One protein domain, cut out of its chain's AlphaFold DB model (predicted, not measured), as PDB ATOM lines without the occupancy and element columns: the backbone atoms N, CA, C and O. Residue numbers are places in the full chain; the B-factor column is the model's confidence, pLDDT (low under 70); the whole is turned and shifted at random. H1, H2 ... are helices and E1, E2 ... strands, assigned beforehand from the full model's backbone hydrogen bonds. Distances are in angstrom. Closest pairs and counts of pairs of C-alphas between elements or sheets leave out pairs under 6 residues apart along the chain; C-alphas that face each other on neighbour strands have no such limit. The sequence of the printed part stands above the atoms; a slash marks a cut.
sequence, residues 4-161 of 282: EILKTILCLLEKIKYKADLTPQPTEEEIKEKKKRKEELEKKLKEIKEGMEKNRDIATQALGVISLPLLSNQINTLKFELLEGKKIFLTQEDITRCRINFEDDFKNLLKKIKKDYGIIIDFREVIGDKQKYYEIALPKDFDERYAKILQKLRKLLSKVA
ATOM      1  N   GLU A   4      11.512  11.429 -31.388       88.62
ATOM      2  CA  GLU A   4      12.972  11.523 -31.357       88.62
ATOM      3  C   GLU A   4      13.582  10.354 -30.572       88.62
ATOM      4  O   GLU A   4      14.561   9.762 -31.020       88.62
ATOM      5  N   ILE A   5      12.945   9.904 -29.484       91.50
ATOM      6  CA  ILE A   5      13.385   8.703 -28.752       91.50
ATOM      7  C   ILE A   5      13.318   7.459 -29.650       91.50
ATOM      8  O   ILE A   5      14.236   6.640 -29.632       91.50
ATOM      9  N   LEU A   6      12.253   7.300 -30.445       93.56
ATOM     10  CA  LEU A   6      12.121   6.165 -31.367       93.56
ATOM     11  C   LEU A   6      13.208   6.174 -32.449       93.56
ATOM     12  O   LEU A   6      13.782   5.120 -32.728       93.56
ATOM     13  N   LYS A   7      13.526   7.341 -33.024       93.69
ATOM     14  CA  LYS A   7      14.640   7.484 -33.977       93.69
ATOM     15  C   LYS A   7      15.976   7.115 -33.351       93.69
ATOM     16  O   LYS A   7      16.756   6.395 -33.964       93.69
ATOM     17  N   THR A   8      16.222   7.593 -32.136       94.38
ATOM     18  CA  THR A   8      17.456   7.318 -31.404       94.38
ATOM     19  C   THR A   8      17.618   5.825 -31.124       94.38
ATOM     20  O   THR A   8      18.688   5.269 -31.371       94.38
ATOM     21  N   ILE A   9      16.547   5.144 -30.694       95.81
ATOM     22  CA  ILE A   9      16.542   3.681 -30.532       95.81
ATOM     23  C   ILE A   9      16.844   2.997 -31.868       95.81
ATOM     24  O   ILE A   9      17.678   2.098 -31.912       95.81
ATOM     25  N   LEU A  10      16.196   3.419 -32.955       95.94
ATOM     26  CA  LEU A  10      16.380   2.810 -34.272       95.94
ATOM     27  C   LEU A  10      17.823   2.968 -34.781       95.94
ATOM     28  O   LEU A  10      18.422   1.970 -35.175       95.94
ATOM     29  N   CYS A  11      18.409   4.165 -34.666       96.44
ATOM     30  CA  CYS A  11      19.819   4.416 -34.984       96.44
ATOM     31  C   CYS A  11      20.749   3.487 -34.199       96.44
ATOM     32  O   CYS A  11      21.637   2.847 -34.763       96.44
ATOM     33  N   LEU A  12      20.526   3.381 -32.884       96.81
ATOM     34  CA  LEU A  12      21.361   2.551 -32.029       96.81
ATOM     35  C   LEU A  12      21.241   1.065 -32.389       96.81
ATOM     36  O   LEU A  12      22.251   0.368 -32.438       96.81
ATOM     37  N   LEU A  13      20.036   0.575 -32.687       96.75
ATOM     38  CA  LEU A  13      19.829  -0.812 -33.106       96.75
ATOM     39  C   LEU A  13      20.497  -1.123 -34.448       96.75
ATOM     40  O   LEU A  13      21.101  -2.182 -34.584       96.75
ATOM     41  N   GLU A  14      20.429  -0.215 -35.422       96.88
ATOM     42  CA  GLU A  14      21.155  -0.351 -36.694       96.88
ATOM     43  C   GLU A  14      22.667  -0.408 -36.465       96.88
ATOM     44  O   GLU A  14      23.364  -1.229 -37.063       96.88
ATOM     45  N   LYS A  15      23.181   0.399 -35.532       96.88
ATOM     46  CA  LYS A  15      24.599   0.383 -35.179       96.88
ATOM     47  C   LYS A  15      25.025  -0.906 -34.470       96.88
ATOM     48  O   LYS A  15      26.087  -1.445 -34.781       96.88
ATOM     49  N   ILE A  16      24.197  -1.408 -33.551       96.75
ATOM     50  CA  ILE A  16      24.388  -2.704 -32.885       96.75
ATOM     51  C   ILE A  16      24.409  -3.824 -33.929       96.75
ATOM     52  O   ILE A  16      25.333  -4.632 -33.920       96.75
ATOM     53  N   LYS A  17      23.447  -3.834 -34.862       97.50
ATOM     54  CA  LYS A  17      23.374  -4.811 -35.958       97.50
ATOM     55  C   LYS A  17      24.633  -4.784 -36.822       97.50
ATOM     56  O   LYS A  17      25.267  -5.817 -36.991       97.50
ATOM     57  N   TYR A  18      25.049  -3.599 -37.264       97.19
ATOM     58  CA  TYR A  18      26.277  -3.427 -38.041       97.19
ATOM     59  C   TYR A  18      27.507  -4.010 -37.330       97.19
ATOM     60  O   TYR A  18      28.289  -4.739 -37.931       97.19
ATOM     61  N   LYS A  19      27.680  -3.731 -36.031       96.75
ATOM     62  CA  LYS A  19      28.801  -4.287 -35.258       96.75
ATOM     63  C   LYS A  19      28.676  -5.799 -35.081       96.75
ATOM     64  O   LYS A  19      29.681  -6.490 -35.168       96.75
ATOM     65  N   ALA A  20      27.466  -6.312 -34.867       95.88
ATOM     66  CA  ALA A  20      27.219  -7.745 -34.738       95.88
ATOM     67  C   ALA A  20      27.545  -8.510 -36.029       95.88
ATOM     68  O   ALA A  20      27.984  -9.656 -35.961       95.88
ATOM     69  N   ASP A  21      27.359  -7.886 -37.190       95.25
ATOM     70  CA  ASP A  21      27.694  -8.475 -38.490       95.25
ATOM     71  C   ASP A  21      29.200  -8.518 -38.747       95.25
ATOM     72  O   ASP A  21      29.685  -9.443 -39.392       95.25
ATOM     73  N   LEU A  22      29.944  -7.560 -38.192       95.25
ATOM     74  CA  LEU A  22      31.404  -7.528 -38.270       95.25
ATOM     75  C   LEU A  22      32.095  -8.419 -37.234       95.25
ATOM     76  O   LEU A  22      33.257  -8.772 -37.429       95.25
ATOM     77  N   THR A  23      31.428  -8.759 -36.128       93.06
ATOM     78  CA  THR A  23      32.033  -9.605 -35.097       93.06
ATOM     79  C   THR A  23      31.872 -11.091 -35.442       93.06
ATOM     80  O   THR A  23      30.733 -11.573 -35.520       93.06
ATOM     81  N   PRO A  24      32.975 -11.851 -35.595       89.44
ATOM     82  CA  PRO A  24      32.905 -13.297 -35.771       89.44
ATOM     83  C   PRO A  24      32.284 -13.978 -34.544       89.44
ATOM     84  O   PRO A  24      32.401 -13.500 -33.414       89.44
ATOM     85  N   GLN A  25      31.602 -15.102 -34.768       85.69
ATOM     86  CA  GLN A  25      31.118 -15.936 -33.668       85.69
ATOM     87  C   GLN A  25      32.312 -16.604 -32.969       85.69
ATOM     88  O   GLN A  25      33.224 -17.050 -33.669       85.69
ATOM     89  N   PRO A  26      32.311 -16.702 -31.628       84.19
ATOM     90  CA  PRO A  26      33.331 -17.462 -30.919       84.19
ATOM     91  C   PRO A  26      33.257 -18.944 -31.299       84.19
ATOM     92  O   PRO A  26      32.164 -19.478 -31.522       84.19
ATOM     93  N   THR A  27      34.405 -19.612 -31.361       89.12
ATOM     94  CA  THR A  27      34.467 -21.043 -31.691       89.12
ATOM     95  C   THR A  27      33.992 -21.903 -30.515       89.12
ATOM     96  O   THR A  27      34.001 -21.478 -29.356       89.12
ATOM     97  N   GLU A  28      33.576 -23.145 -30.784       89.44
ATOM     98  CA  GLU A  28      33.196 -24.084 -29.716       89.44
ATOM     99  C   GLU A  28      34.351 -24.344 -28.737       89.44
ATOM    100  O   GLU A  28      34.125 -24.485 -27.531       89.44
ATOM    101  N   GLU A  29      35.590 -24.348 -29.236       90.94
ATOM    102  CA  GLU A  29      36.804 -24.504 -28.435       90.94
ATOM    103  C   GLU A  29      37.024 -23.311 -27.498       90.94
ATOM    104  O   GLU A  29      37.203 -23.518 -26.297       90.94
ATOM    105  N   GLU A  30      36.901 -22.074 -27.996       88.12
ATOM    106  CA  GLU A  30      36.992 -20.859 -27.174       88.12
ATOM    107  C   GLU A  30      35.922 -20.841 -26.075       88.12
ATOM    108  O   GLU A  30      36.181 -20.457 -24.930       88.12
ATOM    109  N   ILE A  31      34.700 -21.275 -26.400       86.56
ATOM    110  CA  ILE A  31      33.609 -21.383 -25.425       86.56
ATOM    111  C   ILE A  31      33.952 -22.436 -24.362       86.56
ATOM    112  O   ILE A  31      33.756 -22.190 -23.168       86.56
ATOM    113  N   LYS A  32      34.458 -23.604 -24.770       90.19
ATOM    114  CA  LYS A  32      34.834 -24.699 -23.864       90.19
ATOM    115  C   LYS A  32      35.976 -24.294 -22.929       90.19
ATOM    116  O   LYS A  32      35.895 -24.561 -21.730       90.19
ATOM    117  N   GLU A  33      36.991 -23.603 -23.443       91.25
ATOM    118  CA  GLU A  33      38.110 -23.084 -22.653       91.25
ATOM    119  C   GLU A  33      37.633 -22.066 -21.609       91.25
ATOM    120  O   GLU A  33      37.950 -22.186 -20.422       91.25
ATOM    121  N   LYS A  34      36.789 -21.109 -22.014       85.75
ATOM    122  CA  LYS A  34      36.213 -20.118 -21.093       85.75
ATOM    123  C   LYS A  34      35.360 -20.762 -20.002       85.75
ATOM    124  O   LYS A  34      35.422 -20.321 -18.852       85.75
ATOM    125  N   LYS A  35      34.591 -21.813 -20.325       86.56
ATOM    126  CA  LYS A  35      33.794 -22.571 -19.339       86.56
ATOM    127  C   LYS A  35      34.694 -23.229 -18.299       86.56
ATOM    128  O   LYS A  35      34.495 -23.000 -17.108       86.56
ATOM    129  N   LYS A  36      35.730 -23.942 -18.749       92.38
ATOM    130  CA  LYS A  36      36.718 -24.579 -17.869       92.38
ATOM    131  C   LYS A  36      37.392 -23.555 -16.948       92.38
ATOM    132  O   LYS A  36      37.446 -23.746 -15.737       92.38
ATOM    133  N   ARG A  37      37.828 -22.419 -17.502       86.88
ATOM    134  CA  ARG A  37      38.456 -21.338 -16.727       86.88
ATOM    135  C   ARG A  37      37.514 -20.748 -15.671       86.88
ATOM    136  O   ARG A  37      37.963 -20.426 -14.573       86.88
ATOM    137  N   LYS A  38      36.217 -20.608 -15.971       85.44
ATOM    138  CA  LYS A  38      35.223 -20.155 -14.984       85.44
ATOM    139  C   LYS A  38      35.086 -21.146 -13.834       85.44
ATOM    140  O   LYS A  38      35.131 -20.715 -12.687       85.44
ATOM    141  N   GLU A  39      34.939 -22.433 -14.131       90.00
ATOM    142  CA  GLU A  39      34.815 -23.483 -13.111       90.00
ATOM    143  C   GLU A  39      36.044 -23.512 -12.186       90.00
ATOM    144  O   GLU A  39      35.904 -23.575 -10.963       90.00
ATOM    145  N   GLU A  40      37.248 -23.364 -12.749       90.25
ATOM    146  CA  GLU A  40      38.492 -23.258 -11.978       90.25
ATOM    147  C   GLU A  40      38.511 -22.033 -11.046       90.25
ATOM    148  O   GLU A  40      38.912 -22.149  -9.885       90.25
ATOM    149  N   LEU A  41      38.064 -20.860 -11.514       81.69
ATOM    150  CA  LEU A  41      37.995 -19.656 -10.675       81.69
ATOM    151  C   LEU A  41      36.909 -19.746  -9.596       81.69
ATOM    152  O   LEU A  41      37.135 -19.297  -8.474       81.69
ATOM    153  N   GLU A  42      35.748 -20.331  -9.901       83.19
ATOM    154  CA  GLU A  42      34.679 -20.540  -8.918       83.19
ATOM    155  C   GLU A  42      35.121 -21.508  -7.814       83.19
ATOM    156  O   GLU A  42      34.864 -21.245  -6.635       83.19
ATOM    157  N   LYS A  43      35.865 -22.565  -8.168       91.62
ATOM    158  CA  LYS A  43      36.483 -23.475  -7.195       91.62
ATOM    159  C   LYS A  43      37.480 -22.743  -6.290       91.62
ATOM    160  O   LYS A  43      37.351 -22.827  -5.070       91.62
ATOM    161  N   LYS A  44      38.399 -21.953  -6.862       85.06
ATOM    162  CA  LYS A  44      39.360 -21.136  -6.091       85.06
ATOM    163  C   LYS A  44      38.665 -20.143  -5.157       85.06
ATOM    164  O   LYS A  44      39.067 -19.991  -4.007       85.06
ATOM    165  N   LEU A  45      37.602 -19.480  -5.623       80.69
ATOM    166  CA  LEU A  45      36.824 -18.560  -4.789       80.69
ATOM    167  C   LEU A  45      36.170 -19.294  -3.610       80.69
ATOM    168  O   LEU A  45      36.132 -18.755  -2.505       80.69
ATOM    169  N   LYS A  46      35.654 -20.508  -3.837       88.88
ATOM    170  CA  LYS A  46      35.052 -21.334  -2.785       88.88
ATOM    171  C   LYS A  46      36.085 -21.741  -1.729       88.88
ATOM    172  O   LYS A  46      35.833 -21.534  -0.548       88.88
ATOM    173  N   GLU A  47      37.257 -22.217  -2.149       87.62
ATOM    174  CA  GLU A  47      38.362 -22.597  -1.252       87.62
ATOM    175  C   GLU A  47      38.833 -21.415  -0.384       87.62
ATOM    176  O   GLU A  47      39.029 -21.569   0.821       87.62
ATOM    177  N   ILE A  48      38.942 -20.213  -0.963       81.44
ATOM    178  CA  ILE A  48      39.306 -18.995  -0.217       81.44
ATOM    179  C   ILE A  48      38.235 -18.637   0.818       81.44
ATOM    180  O   ILE A  48      38.573 -18.309   1.956       81.44
ATOM    181  N   LYS A  49      36.948 -18.721   0.456       83.50
ATOM    182  CA  LYS A  49      35.840 -18.448   1.386       83.50
ATOM    183  C   LYS A  49      35.819 -19.434   2.554       83.50
ATOM    184  O   LYS A  49      35.733 -19.001   3.699       83.50
ATOM    185  N   GLU A  50      35.967 -20.728   2.281       87.25
ATOM    186  CA  GLU A  50      36.029 -21.767   3.318       87.25
ATOM    187  C   GLU A  50      37.262 -21.596   4.226       87.25
ATOM    188  O   GLU A  50      37.178 -21.775   5.442       87.25
ATOM    189  N   GLY A  51      38.412 -21.207   3.661       82.56
ATOM    190  CA  GLY A  51      39.618 -20.890   4.430       82.56
ATOM    191  C   GLY A  51      39.449 -19.669   5.341       82.56
ATOM    192  O   GLY A  51      39.919 -19.679   6.478       82.56
ATOM    193  N   MET A  52      38.738 -18.637   4.874       77.88
ATOM    194  CA  MET A  52      38.412 -17.454   5.678       77.88
ATOM    195  C   MET A  52      37.446 -17.759   6.825       77.88
ATOM    196  O   MET A  52      37.613 -17.211   7.910       77.88
ATOM    197  N   GLU A  53      36.459 -18.633   6.612       83.88
ATOM    198  CA  GLU A  53      35.534 -19.052   7.671       83.88
ATOM    199  C   GLU A  53      36.246 -19.841   8.775       83.88
ATOM    200  O   GLU A  53      35.967 -19.627   9.954       83.88
ATOM    201  N   LYS A  54      37.208 -20.700   8.408       84.38
ATOM    202  CA  LYS A  54      38.006 -21.486   9.365       84.38
ATOM    203  C   LYS A  54      39.009 -20.642  10.156       84.38
ATOM    204  O   LYS A  54      39.258 -20.940  11.316       84.38
ATOM    205  N   ASN A  55      39.553 -19.583   9.552       76.38
ATOM    206  CA  ASN A  55      40.600 -18.734  10.134       76.38
ATOM    207  C   ASN A  55      40.101 -17.312  10.431       76.38
ATOM    208  O   ASN A  55      40.817 -16.337  10.186       76.38
ATOM    209  N   ARG A  56      38.868 -17.187  10.934       67.25
ATOM    210  CA  ARG A  56      38.156 -15.909  11.119       67.25
ATOM    211  C   ARG A  56      38.953 -14.867  11.924       67.25
ATOM    212  O   ARG A  56      38.855 -13.677  11.632       67.25
ATOM    213  N   ASP A  57      39.806 -15.322  12.843       66.81
ATOM    214  CA  ASP A  57      40.607 -14.461  13.724       66.81
ATOM    215  C   ASP A  57      41.937 -13.980  13.101       66.81
ATOM    216  O   ASP A  57      42.488 -12.977  13.541       66.81
ATOM    217  N   ILE A  58      42.437 -14.632  12.039       59.16
ATOM    218  CA  ILE A  58      43.737 -14.316  11.395       59.16
ATOM    219  C   ILE A  58      43.551 -13.772   9.964       59.16
ATOM    220  O   ILE A  58      44.319 -12.931   9.492       59.16
ATOM    221  N   ALA A  59      42.505 -14.204   9.253       54.06
ATOM    222  CA  ALA A  59      42.302 -13.920   7.830       54.06
ATOM    223  C   ALA A  59      41.844 -12.479   7.523       54.06
ATOM    224  O   ALA A  59      41.924 -12.030   6.374       54.06
ATOM    225  N   THR A  60      41.391 -11.742   8.537       54.59
ATOM    226  CA  THR A  60      40.799 -10.405   8.386       54.59
ATOM    227  C   THR A  60      41.839  -9.321   8.057       54.59
ATOM    228  O   THR A  60      41.472  -8.297   7.489       54.59
ATOM    229  N   GLN A  61      43.137  -9.526   8.338       55.97
ATOM    230  CA  GLN A  61      44.117  -8.426   8.313       55.97
ATOM    231  C   GLN A  61      45.025  -8.300   7.073       55.97
ATOM    232  O   GLN A  61      45.595  -7.228   6.902       55.97
ATOM    233  N   ALA A  62      45.161  -9.294   6.178       55.38
ATOM    234  CA  ALA A  62      46.128  -9.155   5.063       55.38
ATOM    235  C   ALA A  62      45.706  -9.707   3.688       55.38
ATOM    236  O   ALA A  62      45.969  -9.063   2.675       55.38
ATOM    237  N   LEU A  63      45.045 -10.870   3.603       52.53
ATOM    238  CA  LEU A  63      44.818 -11.555   2.313       52.53
ATOM    239  C   LEU A  63      43.371 -11.476   1.794       52.53
ATOM    240  O   LEU A  63      43.163 -11.465   0.578       52.53
ATOM    241  N   GLY A  64      42.372 -11.373   2.678       54.97
ATOM    242  CA  GLY A  64      40.952 -11.359   2.293       54.97
ATOM    243  C   GLY A  64      40.479 -10.066   1.614       54.97
ATOM    244  O   GLY A  64      39.607 -10.113   0.749       54.97
ATOM    245  N   VAL A  65      41.078  -8.915   1.947       58.88
ATOM    246  CA  VAL A  65      40.616  -7.595   1.470       58.88
ATOM    247  C   VAL A  65      40.969  -7.345  -0.002       58.88
ATOM    248  O   VAL A  65      40.177  -6.755  -0.731       58.88
ATOM    249  N   ILE A  66      42.125  -7.827  -0.468       62.19
ATOM    250  CA  ILE A  66      42.619  -7.545  -1.829       62.19
ATOM    251  C   ILE A  66      42.223  -8.654  -2.820       62.19
ATOM    252  O   ILE A  66      41.863  -8.371  -3.963       62.19
ATOM    253  N   SER A  67      42.248  -9.923  -2.398       68.88
ATOM    254  CA  SER A  67      42.058 -11.063  -3.310       68.88
ATOM    255  C   SER A  67      40.592 -11.325  -3.688       68.88
ATOM    256  O   SER A  67      40.305 -11.655  -4.843       68.88
ATOM    257  N   LEU A  68      39.644 -11.135  -2.760       75.62
ATOM    258  CA  LEU A  68      38.223 -11.416  -3.001       75.62
ATOM    259  C   LEU A  68      37.577 -10.495  -4.052       75.62
ATOM    260  O   LEU A  68      36.897 -11.023  -4.938       75.62
ATOM    261  N   PRO A  69      37.764  -9.156  -4.025       81.31
ATOM    262  CA  PRO A  69      37.190  -8.280  -5.047       81.31
ATOM    263  C   PRO A  69      37.746  -8.575  -6.440       81.31
ATOM    264  O   PRO A  69      36.991  -8.592  -7.412       81.31
ATOM    265  N   LEU A  70      39.047  -8.873  -6.539       81.75
ATOM    266  CA  LEU A  70      39.695  -9.208  -7.805       81.75
ATOM    267  C   LEU A  70      39.116 -10.496  -8.404       81.75
ATOM    268  O   LEU A  70      38.715 -10.502  -9.568       81.75
ATOM    269  N   LEU A  71      39.002 -11.562  -7.605       75.81
ATOM    270  CA  LEU A  71      38.403 -12.827  -8.041       75.81
ATOM    271  C   LEU A  71      36.922 -12.671  -8.390       75.81
ATOM    272  O   LEU A  71      36.468 -13.210  -9.397       75.81
ATOM    273  N   SER A  72      36.169 -11.898  -7.604       80.00
ATOM    274  CA  SER A  72      34.768 -11.583  -7.897       80.00
ATOM    275  C   SER A  72      34.625 -10.861  -9.242       80.00
ATOM    276  O   SER A  72      33.808 -11.252 -10.075       80.00
ATOM    277  N   ASN A  73      35.478  -9.869  -9.513       83.00
ATOM    278  CA  ASN A  73      35.506  -9.153 -10.790       83.00
ATOM    279  C   ASN A  73      35.907 -10.059 -11.962       83.00
ATOM    280  O   ASN A  73      35.309  -9.965 -13.036       83.00
ATOM    281  N   GLN A  74      36.866 -10.970 -11.766       81.25
ATOM    282  CA  GLN A  74      37.239 -11.968 -12.773       81.25
ATOM    283  C   GLN A  74      36.087 -12.938 -13.057       81.25
ATOM    284  O   GLN A  74      35.787 -13.209 -14.217       81.25
ATOM    285  N   ILE A  75      35.380 -13.408 -12.026       80.12
ATOM    286  CA  ILE A  75      34.211 -14.282 -12.179       80.12
ATOM    287  C   ILE A  75      33.068 -13.548 -12.875       80.12
ATOM    288  O   ILE A  75      32.445 -14.116 -13.765       80.12
ATOM    289  N   ASN A  76      32.793 -12.291 -12.527       82.12
ATOM    290  CA  ASN A  76      31.769 -11.493 -13.205       82.12
ATOM    291  C   ASN A  76      32.133 -11.241 -14.672       82.12
ATOM    292  O   ASN A  76      31.269 -11.328 -15.544       82.12
ATOM    293  N   THR A  77      33.417 -11.018 -14.954       85.31
ATOM    294  CA  THR A  77      33.938 -10.929 -16.320       85.31
ATOM    295  C   THR A  77      33.724 -12.229 -17.079       85.31
ATOM    296  O   THR A  77      33.151 -12.198 -18.160       85.31
ATOM    297  N   LEU A  78      34.060 -13.380 -16.491       80.25
ATOM    298  CA  LEU A  78      33.826 -14.676 -17.125       80.25
ATOM    299  C   LEU A  78      32.341 -15.005 -17.278       80.25
ATOM    300  O   LEU A  78      31.947 -15.574 -18.288       80.25
ATOM    301  N   LYS A  79      31.491 -14.635 -16.314       83.88
ATOM    302  CA  LYS A  79      30.033 -14.788 -16.423       83.88
ATOM    303  C   LYS A  79      29.498 -14.004 -17.611       83.88
ATOM    304  O   LYS A  79      28.723 -14.563 -18.378       83.88
ATOM    305  N   PHE A  80      29.949 -12.761 -17.784       87.19
ATOM    306  CA  PHE A  80      29.629 -11.959 -18.959       87.19
ATOM    307  C   PHE A  80      30.189 -12.602 -20.236       87.19
ATOM    308  O   PHE A  80      29.483 -12.727 -21.234       87.19
ATOM    309  N   GLU A  81      31.433 -13.087 -20.202       81.81
ATOM    310  CA  GLU A  81      32.077 -13.767 -21.328       81.81
ATOM    311  C   GLU A  81      31.415 -15.088 -21.733       81.81
ATOM    312  O   GLU A  81      31.523 -15.495 -22.889       81.81
ATOM    313  N   LEU A  82      30.708 -15.731 -20.813       82.56
ATOM    314  CA  LEU A  82      29.995 -16.980 -21.037       82.56
ATOM    315  C   LEU A  82      28.516 -16.791 -21.358       82.56
ATOM    316  O   LEU A  82      27.825 -17.785 -21.585       82.56
ATOM    317  N   LEU A  83      28.029 -15.546 -21.403       86.31
ATOM    318  CA  LEU A  83      26.719 -15.268 -21.975       86.31
ATOM    319  C   LEU A  83      26.699 -15.757 -23.421       86.31
ATOM    320  O   LEU A  83      27.589 -15.448 -24.216       86.31
ATOM    321  N   GLU A  84      25.683 -16.552 -23.735       78.50
ATOM    322  CA  GLU A  84      25.539 -17.156 -25.047       78.50
ATOM    323  C   GLU A  84      25.241 -16.099 -26.115       78.50
ATOM    324  O   GLU A  84      24.266 -15.358 -26.001       78.50
ATOM    325  N   GLY A  85      26.045 -16.091 -27.183       85.44
ATOM    326  CA  GLY A  85      25.827 -15.280 -28.379       85.44
ATOM    327  C   GLY A  85      26.978 -14.326 -28.698       85.44
ATOM    328  O   GLY A  85      28.103 -14.483 -28.212       85.44
ATOM    329  N   LYS A  86      26.705 -13.353 -29.573       91.81
ATOM    330  CA  LYS A  86      27.713 -12.405 -30.061       91.81
ATOM    331  C   LYS A  86      27.985 -11.330 -29.019       91.81
ATOM    332  O   LYS A  86      27.064 -10.839 -28.367       91.81
ATOM    333  N   LYS A  87      29.242 -10.900 -28.920       94.62
ATOM    334  CA  LYS A  87      29.610  -9.704 -28.156       94.62
ATOM    335  C   LYS A  87      30.080  -8.617 -29.086       94.62
ATOM    336  O   LYS A  87      30.826  -8.878 -30.019       94.62
ATOM    337  N   ILE A  88      29.643  -7.398 -28.836       96.81
ATOM    338  CA  ILE A  88      30.059  -6.245 -29.626       96.81
ATOM    339  C   ILE A  88      30.585  -5.149 -28.716       96.81
ATOM    340  O   ILE A  88      30.241  -5.079 -27.535       96.81
ATOM    341  N   PHE A  89      31.375  -4.259 -29.307       96.44
ATOM    342  CA  PHE A  89      31.927  -3.095 -28.636       96.44
ATOM    343  C   PHE A  89      31.394  -1.826 -29.297       96.44
ATOM    344  O   PHE A  89      31.505  -1.654 -30.517       96.44
ATOM    345  N   LEU A  90      30.818  -0.939 -28.487       96.50
ATOM    346  CA  LEU A  90      30.405   0.399 -28.902       96.50
ATOM    347  C   LEU A  90      31.315   1.441 -28.263       96.50
ATOM    348  O   LEU A  90      31.389   1.562 -27.041       96.50
ATOM    349  N   THR A  91      32.007   2.187 -29.117       95.56
ATOM    350  CA  THR A  91      32.867   3.306 -28.718       95.56
ATOM    351  C   THR A  91      32.046   4.572 -28.485       95.56
ATOM    352  O   THR A  91      30.891   4.667 -28.908       95.56
ATOM    353  N   GLN A  92      32.653   5.583 -27.862       93.69
ATOM    354  CA  GLN A  92      32.031   6.901 -27.724       93.69
ATOM    355  C   GLN A  92      31.625   7.506 -29.069       93.69
ATOM    356  O   GLN A  92      30.532   8.055 -29.184       93.69
ATOM    357  N   GLU A  93      32.447   7.340 -30.103       92.38
ATOM    358  CA  GLU A  93      32.135   7.808 -31.454       92.38
ATOM    359  C   GLU A  93      30.901   7.108 -32.045       92.38
ATOM    360  O   GLU A  93      30.053   7.741 -32.678       92.38
ATOM    361  N   ASP A  94      30.758   5.799 -31.814       94.06
ATOM    362  CA  ASP A  94      29.588   5.050 -32.276       94.06
ATOM    363  C   ASP A  94      28.286   5.598 -31.654       94.06
ATOM    364  O   ASP A  94      27.245   5.598 -32.312       94.06
ATOM    365  N   ILE A  95      28.353   6.095 -30.416       93.00
ATOM    366  CA  ILE A  95      27.204   6.569 -29.631       93.00
ATOM    367  C   ILE A  95      26.859   8.026 -29.949       93.00
ATOM    368  O   ILE A  95      25.685   8.346 -30.164       93.00
ATOM    369  N   THR A  96      27.859   8.903 -30.064       89.62
ATOM    370  CA  THR A  96      27.645  10.317 -30.415       89.62
ATOM    371  C   THR A  96      27.052  10.473 -31.816       89.62
ATOM    372  O   THR A  96      26.221  11.358 -32.035       89.62
ATOM    373  N   ARG A  97      27.368   9.563 -32.750       91.69
ATOM    374  CA  ARG A  97      26.737   9.510 -34.083       91.69
ATOM    375  C   ARG A  97      25.219   9.295 -34.030       91.69
ATOM    376  O   ARG A  97      24.519   9.781 -34.917       91.69
ATOM    377  N   CYS A  98      24.695   8.655 -32.982       91.00
ATOM    378  CA  CYS A  98      23.251   8.523 -32.754       91.00
ATOM    379  C   CYS A  98      22.640   9.679 -31.948       91.00
ATOM    380  O   CYS A  98      21.480   9.591 -31.550       91.00
ATOM    381  N   ARG A  99      23.386  10.778 -31.742       90.38
ATOM    382  CA  ARG A  99      22.963  11.968 -30.979       90.38
ATOM    383  C   ARG A  99      22.555  11.655 -29.539       90.38
ATOM    384  O   ARG A  99      21.672  12.305 -28.987       90.38
ATOM    385  N   ILE A 100      23.191  10.652 -28.940       88.50
ATOM    386  CA  ILE A 100      22.987  10.276 -27.543       88.50
ATOM    387  C   ILE A 100      24.146  10.843 -26.731       88.50
ATOM    388  O   ILE A 100      25.302  10.725 -27.148       88.50
ATOM    389  N   ASN A 101      23.852  11.434 -25.574       84.94
ATOM    390  CA  ASN A 101      24.894  11.763 -24.613       84.94
ATOM    391  C   ASN A 101      25.479  10.458 -24.039       84.94
ATOM    392  O   ASN A 101      24.747   9.577 -23.594       84.94
ATOM    393  N   PHE A 102      26.802  10.314 -24.092       77.75
ATOM    394  CA  PHE A 102      27.516   9.066 -23.805       77.75
ATOM    395  C   PHE A 102      27.450   8.622 -22.328       77.75
ATOM    396  O   PHE A 102      27.785   7.479 -22.001       77.75
ATOM    397  N   GLU A 103      27.015   9.513 -21.442       85.88
ATOM    398  CA  GLU A 103      26.911   9.284 -20.003       85.88
ATOM    399  C   GLU A 103      25.620   8.522 -19.625       85.88
ATOM    400  O   GLU A 103      25.283   7.496 -20.228       85.88
ATOM    401  N   ASP A 104      24.901   8.977 -18.597       86.69
ATOM    402  CA  ASP A 104      23.761   8.258 -18.020       86.69
ATOM    403  C   ASP A 104      22.622   8.017 -19.020       86.69
ATOM    404  O   ASP A 104      21.950   6.981 -18.954       86.69
ATOM    405  N   ASP A 105      22.447   8.910 -19.996       89.88
ATOM    406  CA  ASP A 105      21.438   8.777 -21.050       89.88
ATOM    407  C   ASP A 105      21.629   7.493 -21.859       89.88
ATOM    408  O   ASP A 105      20.673   6.743 -22.083       89.88
ATOM    409  N   PHE A 106      22.870   7.189 -22.251       93.94
ATOM    410  CA  PHE A 106      23.166   5.984 -23.011       93.94
ATOM    411  C   PHE A 106      22.936   4.718 -22.180       93.94
ATOM    412  O   PHE A 106      22.284   3.774 -22.638       93.94
ATOM    413  N   LYS A 107      23.399   4.706 -20.926       95.00
ATOM    414  CA  LYS A 107      23.202   3.577 -20.006       95.00
ATOM    415  C   LYS A 107      21.717   3.306 -19.758       95.00
ATOM    416  O   LYS A 107      21.283   2.152 -19.782       95.00
ATOM    417  N   ASN A 108      20.924   4.354 -19.552       95.31
ATOM    418  CA  ASN A 108      19.477   4.252 -19.373       95.31
ATOM    419  C   ASN A 108      18.777   3.768 -20.648       95.31
ATOM    420  O   ASN A 108      17.866   2.938 -20.571       95.31
ATOM    421  N   LEU A 109      19.243   4.203 -21.821       95.44
ATOM    422  CA  LEU A 109      18.742   3.719 -23.102       95.44
ATOM    423  C   LEU A 109      19.028   2.225 -23.306       95.44
ATOM    424  O   LEU A 109      18.122   1.492 -23.697       95.44
ATOM    425  N   LEU A 110      20.232   1.743 -22.980       96.62
ATOM    426  CA  LEU A 110      20.557   0.313 -23.043       96.62
ATOM    427  C   LEU A 110      19.700  -0.515 -22.077       96.62
ATOM    428  O   LEU A 110      19.180  -1.559 -22.473       96.62
ATOM    429  N   LYS A 111      19.477  -0.040 -20.840       96.94
ATOM    430  CA  LYS A 111      18.546  -0.688 -19.893       96.94
ATOM    431  C   LYS A 111      17.142  -0.791 -20.478       96.94
ATOM    432  O   LYS A 111      16.514  -1.844 -20.381       96.94
ATOM    433  N   LYS A 112      16.661   0.286 -21.102       95.69
ATOM    434  CA  LYS A 112      15.358   0.316 -21.768       95.69
ATOM    435  C   LYS A 112      15.306  -0.663 -22.938       95.69
ATOM    436  O   LYS A 112      14.346  -1.413 -23.050       95.69
ATOM    437  N   ILE A 113      16.346  -0.714 -23.772       96.06
ATOM    438  CA  ILE A 113      16.417  -1.638 -24.907       96.06
ATOM    439  C   ILE A 113      16.402  -3.099 -24.434       96.06
ATOM    440  O   ILE A 113      15.636  -3.913 -24.952       96.06
ATOM    441  N   LYS A 114      17.203  -3.414 -23.410       96.44
ATOM    442  CA  LYS A 114      17.226  -4.723 -22.745       96.44
ATOM    443  C   LYS A 114      15.843  -5.103 -22.209       96.44
ATOM    444  O   LYS A 114      15.351  -6.178 -22.530       96.44
ATOM    445  N   LYS A 115      15.199  -4.214 -21.445       96.75
ATOM    446  CA  LYS A 115      13.897  -4.467 -20.807       96.75
ATOM    447  C   LYS A 115      12.743  -4.581 -21.808       96.75
ATOM    448  O   LYS A 115      11.966  -5.525 -21.726       96.75
ATOM    449  N   ASP A 116      12.624  -3.628 -22.728       95.38
ATOM    450  CA  ASP A 116      11.424  -3.473 -23.562       95.38
ATOM    451  C   ASP A 116      11.466  -4.341 -24.827       95.38
ATOM    452  O   ASP A 116      10.419  -4.667 -25.393       95.38
ATOM    453  N   TYR A 117      12.668  -4.695 -25.298       94.88
ATOM    454  CA  TYR A 117      12.847  -5.394 -26.573       94.88
ATOM    455  C   TYR A 117      13.598  -6.721 -26.449       94.88
ATOM    456  O   TYR A 117      13.523  -7.528 -27.371       94.88
ATOM    457  N   GLY A 118      14.323  -6.970 -25.352       95.19
ATOM    458  CA  GLY A 118      15.019  -8.244 -25.136       95.19
ATOM    459  C   GLY A 118      16.080  -8.574 -26.194       95.19
ATOM    460  O   GLY A 118      16.387  -9.747 -26.408       95.19
ATOM    461  N   ILE A 119      16.604  -7.560 -26.892       95.62
ATOM    462  CA  ILE A 119      17.630  -7.715 -27.938       95.62
ATOM    463  C   ILE A 119      19.058  -7.671 -27.376       95.62
ATOM    464  O   ILE A 119      20.008  -8.070 -28.039       95.62
ATOM    465  N   ILE A 120      19.197  -7.188 -26.140       97.12
ATOM    466  CA  ILE A 120      20.439  -7.164 -25.370       97.12
ATOM    467  C   ILE A 120      20.247  -8.112 -24.191       97.12
ATOM    468  O   ILE A 120      19.303  -7.932 -23.421       97.12
ATOM    469  N   ILE A 121      21.140  -9.090 -24.036       95.94
ATOM    470  CA  ILE A 121      21.173  -9.946 -22.843       95.94
ATOM    471  C   ILE A 121      21.732  -9.138 -21.684       95.94
ATOM    472  O   ILE A 121      21.117  -9.039 -20.621       95.94
ATOM    473  N   ASP A 122      22.904  -8.547 -21.886       97.06
ATOM    474  CA  ASP A 122      23.561  -7.740 -20.876       97.06
ATOM    475  C   ASP A 122      24.550  -6.760 -21.494       97.06
ATOM    476  O   ASP A 122      24.904  -6.871 -22.668       97.06
ATOM    477  N   PHE A 123      24.984  -5.785 -20.709       96.75
ATOM    478  CA  PHE A 123      26.023  -4.861 -21.132       96.75
ATOM    479  C   PHE A 123      26.829  -4.369 -19.936       96.75
ATOM    480  O   PHE A 123      26.318  -4.279 -18.818       96.75
ATOM    481  N   ARG A 124      28.082  -3.999 -20.184       95.44
ATOM    482  CA  ARG A 124      28.941  -3.368 -19.185       95.44
ATOM    483  C   ARG A 124      29.749  -2.242 -19.793       95.44
ATOM    484  O   ARG A 124      30.079  -2.245 -20.976       95.44
ATOM    485  N   GLU A 125      30.047  -1.280 -18.946       95.38
ATOM    486  CA  GLU A 125      30.984  -0.217 -19.249       95.38
ATOM    487  C   GLU A 125      32.403  -0.725 -19.003       95.38
ATOM    488  O   GLU A 125      32.664  -1.368 -17.985       95.38
ATOM    489  N   VAL A 126      33.307  -0.440 -19.934       93.44
ATOM    490  CA  VAL A 126      34.723  -0.767 -19.810       93.44
ATOM    491  C   VAL A 126      35.532   0.508 -20.008       93.44
ATOM    492  O   VAL A 126      35.367   1.229 -20.996       93.44
ATOM    493  N   ILE A 127      36.396   0.791 -19.039       93.38
ATOM    494  CA  ILE A 127      37.323   1.919 -19.066       93.38
ATOM    495  C   ILE A 127      38.658   1.359 -19.555       93.38
ATOM    496  O   ILE A 127      39.345   0.668 -18.807       93.38
ATOM    497  N   GLY A 128      38.974   1.580 -20.832       90.56
ATOM    498  CA  GLY A 128      40.286   1.254 -21.388       90.56
ATOM    499  C   GLY A 128      41.265   2.419 -21.242       90.56
ATOM    500  O   GLY A 128      40.851   3.549 -20.992       90.56
ATOM    501  N   ASP A 129      42.549   2.157 -21.489       90.19
ATOM    502  CA  ASP A 129      43.637   3.135 -21.302       90.19
ATOM    503  C   ASP A 129      43.455   4.434 -22.103       90.19
ATOM    504  O   ASP A 129      43.887   5.501 -21.679       90.19
ATOM    505  N   LYS A 130      42.826   4.345 -23.284       90.31
ATOM    506  CA  LYS A 130      42.649   5.480 -24.210       90.31
ATOM    507  C   LYS A 130      41.220   6.002 -24.280       90.31
ATOM    508  O   LYS A 130      41.014   7.162 -24.618       90.31
ATOM    509  N   GLN A 131      40.236   5.135 -24.055       93.44
ATOM    510  CA  GLN A 131      38.832   5.481 -24.234       93.44
ATOM    511  C   GLN A 131      37.908   4.548 -23.457       93.44
ATOM    512  O   GLN A 131      38.176   3.355 -23.290       93.44
ATOM    513  N   LYS A 132      36.768   5.101 -23.050       93.50
ATOM    514  CA  LYS A 132      35.637   4.359 -22.497       93.50
ATOM    515  C   LYS A 132      34.812   3.746 -23.632       93.50
ATOM    516  O   LYS A 132      34.589   4.376 -24.668       93.50
ATOM    517  N   TYR A 133      34.344   2.520 -23.439       95.31
ATOM    518  CA  TYR A 133      33.467   1.823 -24.379       95.31
ATOM    519  C   TYR A 133      32.456   0.943 -23.641       95.31
ATOM    520  O   TYR A 133      32.567   0.705 -22.439       95.31
ATOM    521  N   TYR A 134      31.451   0.464 -24.368       96.56
ATOM    522  CA  TYR A 134      30.467  -0.477 -23.850       96.56
ATOM    523  C   TYR A 134      30.608  -1.821 -24.545       96.56
ATOM    524  O   TYR A 134      30.595  -1.896 -25.775       96.56
ATOM    525  N   GLU A 135      30.712  -2.879 -23.750       96.38
ATOM    526  CA  GLU A 135      30.625  -4.252 -24.226       96.38
ATOM    527  C   GLU A 135      29.177  -4.728 -24.079       96.38
ATOM    528  O   GLU A 135      28.584  -4.607 -23.005       96.38
ATOM    529  N   ILE A 136      28.595  -5.243 -25.161       97.38
ATOM    530  CA  ILE A 136      27.186  -5.645 -25.224       97.38
ATOM    531  C   ILE A 136      27.107  -7.111 -25.631       97.38
ATOM    532  O   ILE A 136      27.625  -7.491 -26.680       97.38
ATOM    533  N   ALA A 137      26.425  -7.914 -24.818       96.44
ATOM    534  CA  ALA A 137      26.111  -9.306 -25.100       96.44
ATOM    535  C   ALA A 137      24.746  -9.410 -25.793       96.44
ATOM    536  O   ALA A 137      23.723  -8.944 -25.276       96.44
ATOM    537  N   LEU A 138      24.736 -10.034 -26.967       96.50
ATOM    538  CA  LEU A 138      23.567 -10.240 -27.816       96.50
ATOM    539  C   LEU A 138      23.175 -11.720 -27.801       96.50
ATOM    540  O   LEU A 138      24.062 -12.570 -27.731       96.50
ATOM    541  N   PRO A 139      21.879 -12.056 -27.896       95.25
ATOM    542  CA  PRO A 139      21.445 -13.445 -27.892       95.25
ATOM    543  C   PRO A 139      21.770 -14.166 -29.207       95.25
ATOM    544  O   PRO A 139      22.005 -13.538 -30.238       95.25
ATOM    545  N   LYS A 140      21.777 -15.505 -29.185       93.19
ATOM    546  CA  LYS A 140      22.034 -16.341 -30.378       93.19
ATOM    547  C   LYS A 140      21.044 -16.065 -31.518       93.19
ATOM    548  O   LYS A 140      21.440 -16.048 -32.676       93.19
ATOM    549  N   ASP A 141      19.787 -15.791 -31.181       94.88
ATOM    550  CA  ASP A 141      18.690 -15.448 -32.094       94.88
ATOM    551  C   ASP A 141      18.586 -13.928 -32.362       94.88
ATOM    552  O   ASP A 141      17.516 -13.414 -32.703       94.88
ATOM    553  N   PHE A 142      19.688 -13.181 -32.191       95.56
ATOM    554  CA  PHE A 142      19.723 -11.721 -32.329       95.56
ATOM    555  C   PHE A 142      19.134 -11.228 -33.656       95.56
ATOM    556  O   PHE A 142      18.334 -10.295 -33.639       95.56
ATOM    557  N   ASP A 143      19.475 -11.854 -34.784       95.75
ATOM    558  CA  ASP A 143      19.036 -11.398 -36.108       95.75
ATOM    559  C   ASP A 143      17.514 -11.502 -36.289       95.75
ATOM    560  O   ASP A 143      16.871 -10.574 -36.792       95.75
ATOM    561  N   GLU A 144      16.904 -12.584 -35.796       96.94
ATOM    562  CA  GLU A 144      15.450 -12.760 -35.825       96.94
ATOM    563  C   GLU A 144      14.738 -11.745 -34.926       96.94
ATOM    564  O   GLU A 144      13.729 -11.144 -35.319       96.94
ATOM    565  N   ARG A 145      15.264 -11.523 -33.711       96.88
ATOM    566  CA  ARG A 145      14.729 -10.517 -32.782       96.88
ATOM    567  C   ARG A 145      14.841  -9.121 -33.376       96.88
ATOM    568  O   ARG A 145      13.861  -8.375 -33.359       96.88
ATOM    569  N   TYR A 146      16.002  -8.790 -33.934       97.00
ATOM    570  CA  TYR A 146      16.276  -7.517 -34.586       97.00
ATOM    571  C   TYR A 146      15.251  -7.223 -35.682       97.00
ATOM    572  O   TYR A 146      14.615  -6.171 -35.646       97.00
ATOM    573  N   ALA A 147      15.016  -8.167 -36.599       97.38
ATOM    574  CA  ALA A 147      14.058  -7.990 -37.689       97.38
ATOM    575  C   ALA A 147      12.630  -7.715 -37.175       97.38
ATOM    576  O   ALA A 147      11.969  -6.771 -37.628       97.38
ATOM    577  N   LYS A 148      12.173  -8.482 -36.173       97.44
ATOM    578  CA  LYS A 148      10.854  -8.303 -35.536       97.44
ATOM    579  C   LYS A 148      10.725  -6.925 -34.873       97.44
ATOM    580  O   LYS A 148       9.722  -6.229 -35.052       97.44
ATOM    581  N   ILE A 149      11.748  -6.507 -34.127       96.25
ATOM    582  CA  ILE A 149      11.780  -5.210 -33.435       96.25
ATOM    583  C   ILE A 149      11.808  -4.061 -34.438       96.25
ATOM    584  O   ILE A 149      11.048  -3.104 -34.288       96.25
ATOM    585  N   LEU A 150      12.629  -4.164 -35.482       96.12
ATOM    586  CA  LEU A 150      12.753  -3.142 -36.514       96.12
ATOM    587  C   LEU A 150      11.412  -2.910 -37.219       96.12
ATOM    588  O   LEU A 150      10.993  -1.765 -37.397       96.12
ATOM    589  N   GLN A 151      10.687  -3.982 -37.546       96.62
ATOM    590  CA  GLN A 151       9.348  -3.882 -38.125       96.62
ATOM    591  C   GLN A 151       8.363  -3.186 -37.169       96.62
ATOM    592  O   GLN A 151       7.601  -2.312 -37.591       96.62
ATOM    593  N   LYS A 152       8.384  -3.539 -35.876       96.62
ATOM    594  CA  LYS A 152       7.538  -2.911 -34.847       96.62
ATOM    595  C   LYS A 152       7.851  -1.421 -34.691       96.62
ATOM    596  O   LYS A 152       6.929  -0.608 -34.675       96.62
ATOM    597  N   LEU A 153       9.131  -1.058 -34.618       95.25
ATOM    598  CA  LEU A 153       9.577   0.328 -34.487       95.25
ATOM    599  C   LEU A 153       9.194   1.160 -35.707       95.25
ATOM    600  O   LEU A 153       8.653   2.243 -35.528       95.25
ATOM    601  N   ARG A 154       9.372   0.644 -36.928       93.94
ATOM    602  CA  ARG A 154       8.950   1.337 -38.158       93.94
ATOM    603  C   ARG A 154       7.443   1.604 -38.186       93.94
ATOM    604  O   ARG A 154       7.037   2.712 -38.519       93.94
ATOM    605  N   LYS A 155       6.619   0.639 -37.758       95.44
ATOM    606  CA  LYS A 155       5.157   0.818 -37.622       95.44
ATOM    607  C   LYS A 155       4.775   1.853 -36.558       95.44
ATOM    608  O   LYS A 155       3.779   2.551 -36.713       95.44
ATOM    609  N   LEU A 156       5.517   1.936 -35.454       94.12
ATOM    610  CA  LEU A 156       5.305   2.985 -34.449       94.12
ATOM    611  C   LEU A 156       5.729   4.345 -34.997       94.12
ATOM    612  O   LEU A 156       5.011   5.326 -34.835       94.12
ATOM    613  N   LEU A 157       6.859   4.385 -35.695       92.12
ATOM    614  CA  LEU A 157       7.397   5.597 -36.279       92.12
ATOM    615  C   LEU A 157       6.462   6.151 -37.354       92.12
ATOM    616  O   LEU A 157       6.248   7.348 -37.364       92.12
ATOM    617  N   SER A 158       5.798   5.321 -38.165       91.25
ATOM    618  CA  SER A 158       4.790   5.797 -39.126       91.25
ATOM    619  C   SER A 158       3.509   6.335 -38.474       91.25
ATOM    620  O   SER A 158       2.799   7.114 -39.095       91.25
ATOM    621  N   LYS A 159       3.191   5.919 -37.239       92.00
ATOM    622  CA  LYS A 159       2.026   6.421 -36.483       92.00
ATOM    623  C   LYS A 159       2.322   7.714 -35.730       92.00
ATOM    624  O   LYS A 159       1.421   8.521 -35.538       92.00
ATOM    625  N   VAL A 160       3.555   7.852 -35.240       88.38
ATOM    626  CA  VAL A 160       4.003   8.975 -34.401       88.38
ATOM    627  C   VAL A 160       4.735  10.032 -35.223       88.38
ATOM    628  O   VAL A 160       4.856  11.168 -34.769       88.38
ATOM    629  N   ALA A 161       5.212   9.683 -36.424       82.50
ATOM    630  CA  ALA A 161       5.743  10.655 -37.362       82.50
ATOM    631  C   ALA A 161       4.704  11.768 -37.482       82.50
ATOM    632  O   ALA A 161       3.528  11.462 -37.718       82.50
TER     633      ALA A 161
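This is residues 4 to 161 of the 282 residues of an uncharacterized protein of Dictyoglomus turgidum (UniProt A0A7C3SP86). Look for a head and an arm: in the head a small three-stranded sheet, E1 E3 E2, has H1 and H5 over one face, with H6 packed on H1 away from the sheet, and the long helical hairpin H2 and H3 is the arm. Residues 53 to 58 stand free at its tip. The printed part has 158 residues with six named helices and three named strands, ordered H1 H2 H3 E1 H4 H5 E2 E3 H6; it is mostly helix, with an antiparallel sheet. The whole is loose, with a radius of gyration of the C-alphas of 19.8 A, and only just elongated, spanning 67 by 34 by 29 A.

Start at inner strand E3, residues 132 to 137, whose antiparallel neighbours are edge strands E1, residues 87 to 91, at 155 degrees, and E2, residues 122 to 127, at 159 degrees. Look for N 88 and O 136, 3.0 A, and, in the hairpin of E2 and E3, N 137 and O 122, 2.8 A, both within hydrogen-bond range. H1, residues 4 to 22, is over E1 at a height over the sheet of 10.8 A, slantwise at 54 degrees on the local plane; their closest C-alphas are those of Ala 20 and Ile 88, 6.0 A. H5, residues 104 to 117, is on the same face over E2 at a height of 10.2 A, along it at 8 degrees on the local plane; the closest C-alphas are those of Lys 114 and Asp 122, 7.3 A. Each local plane is fitted to just 6 C-alphas of the sheet. H4, residues 92 to 96, only grazes the sheet with residues 92 to 95. E1, H4 H5 and E2 form a split strand-helix-strand unit, two strands running the same way with E3 between them, and a right-handed crossover. H6, residues 142 to 160, touches H1 at a shallow tilt of 22 degrees, opposite ways, closest at the C-alphas of Leu 6 and Leu 157, 6.8 A. H3, residues 64 to 81, only grazes the sheet with residues 77 to 81. H2, residues 28 to 54, touches H3 in a helical hairpin, at a shallow tilt of 25 degrees, opposite ways, closest at the C-alphas of Lys 38 and Leu 78, 6.0 A. Every O i to N i+4 pair is within hydrogen-bond range in H1, H2, H4, H5 and H6, and 11 of 14 are in H3.

Find C-alpha 4 at (12.972, 11.523, -31.357), where H1 begins and runs 27.4 A. H2 runs 39.5 A from C-alpha 28 at (33.196, -24.084, -29.716), H3 25.3 A and H5 19.5 A. E2 and E3 are each 16.9 A long, E1 13.4 A and H4 6.2 A. H6 runs 26.1 A to C-alpha 160 at (4.003, 8.975, -34.401).

The two C-alphas farthest apart are those of Asp 57 and Ser 158, 67.0 A. The printed part has no cut and no long link. The model's confidence is low at residues 56 to 67, under 70, against a mean pLDDT of the printed part of 88.5.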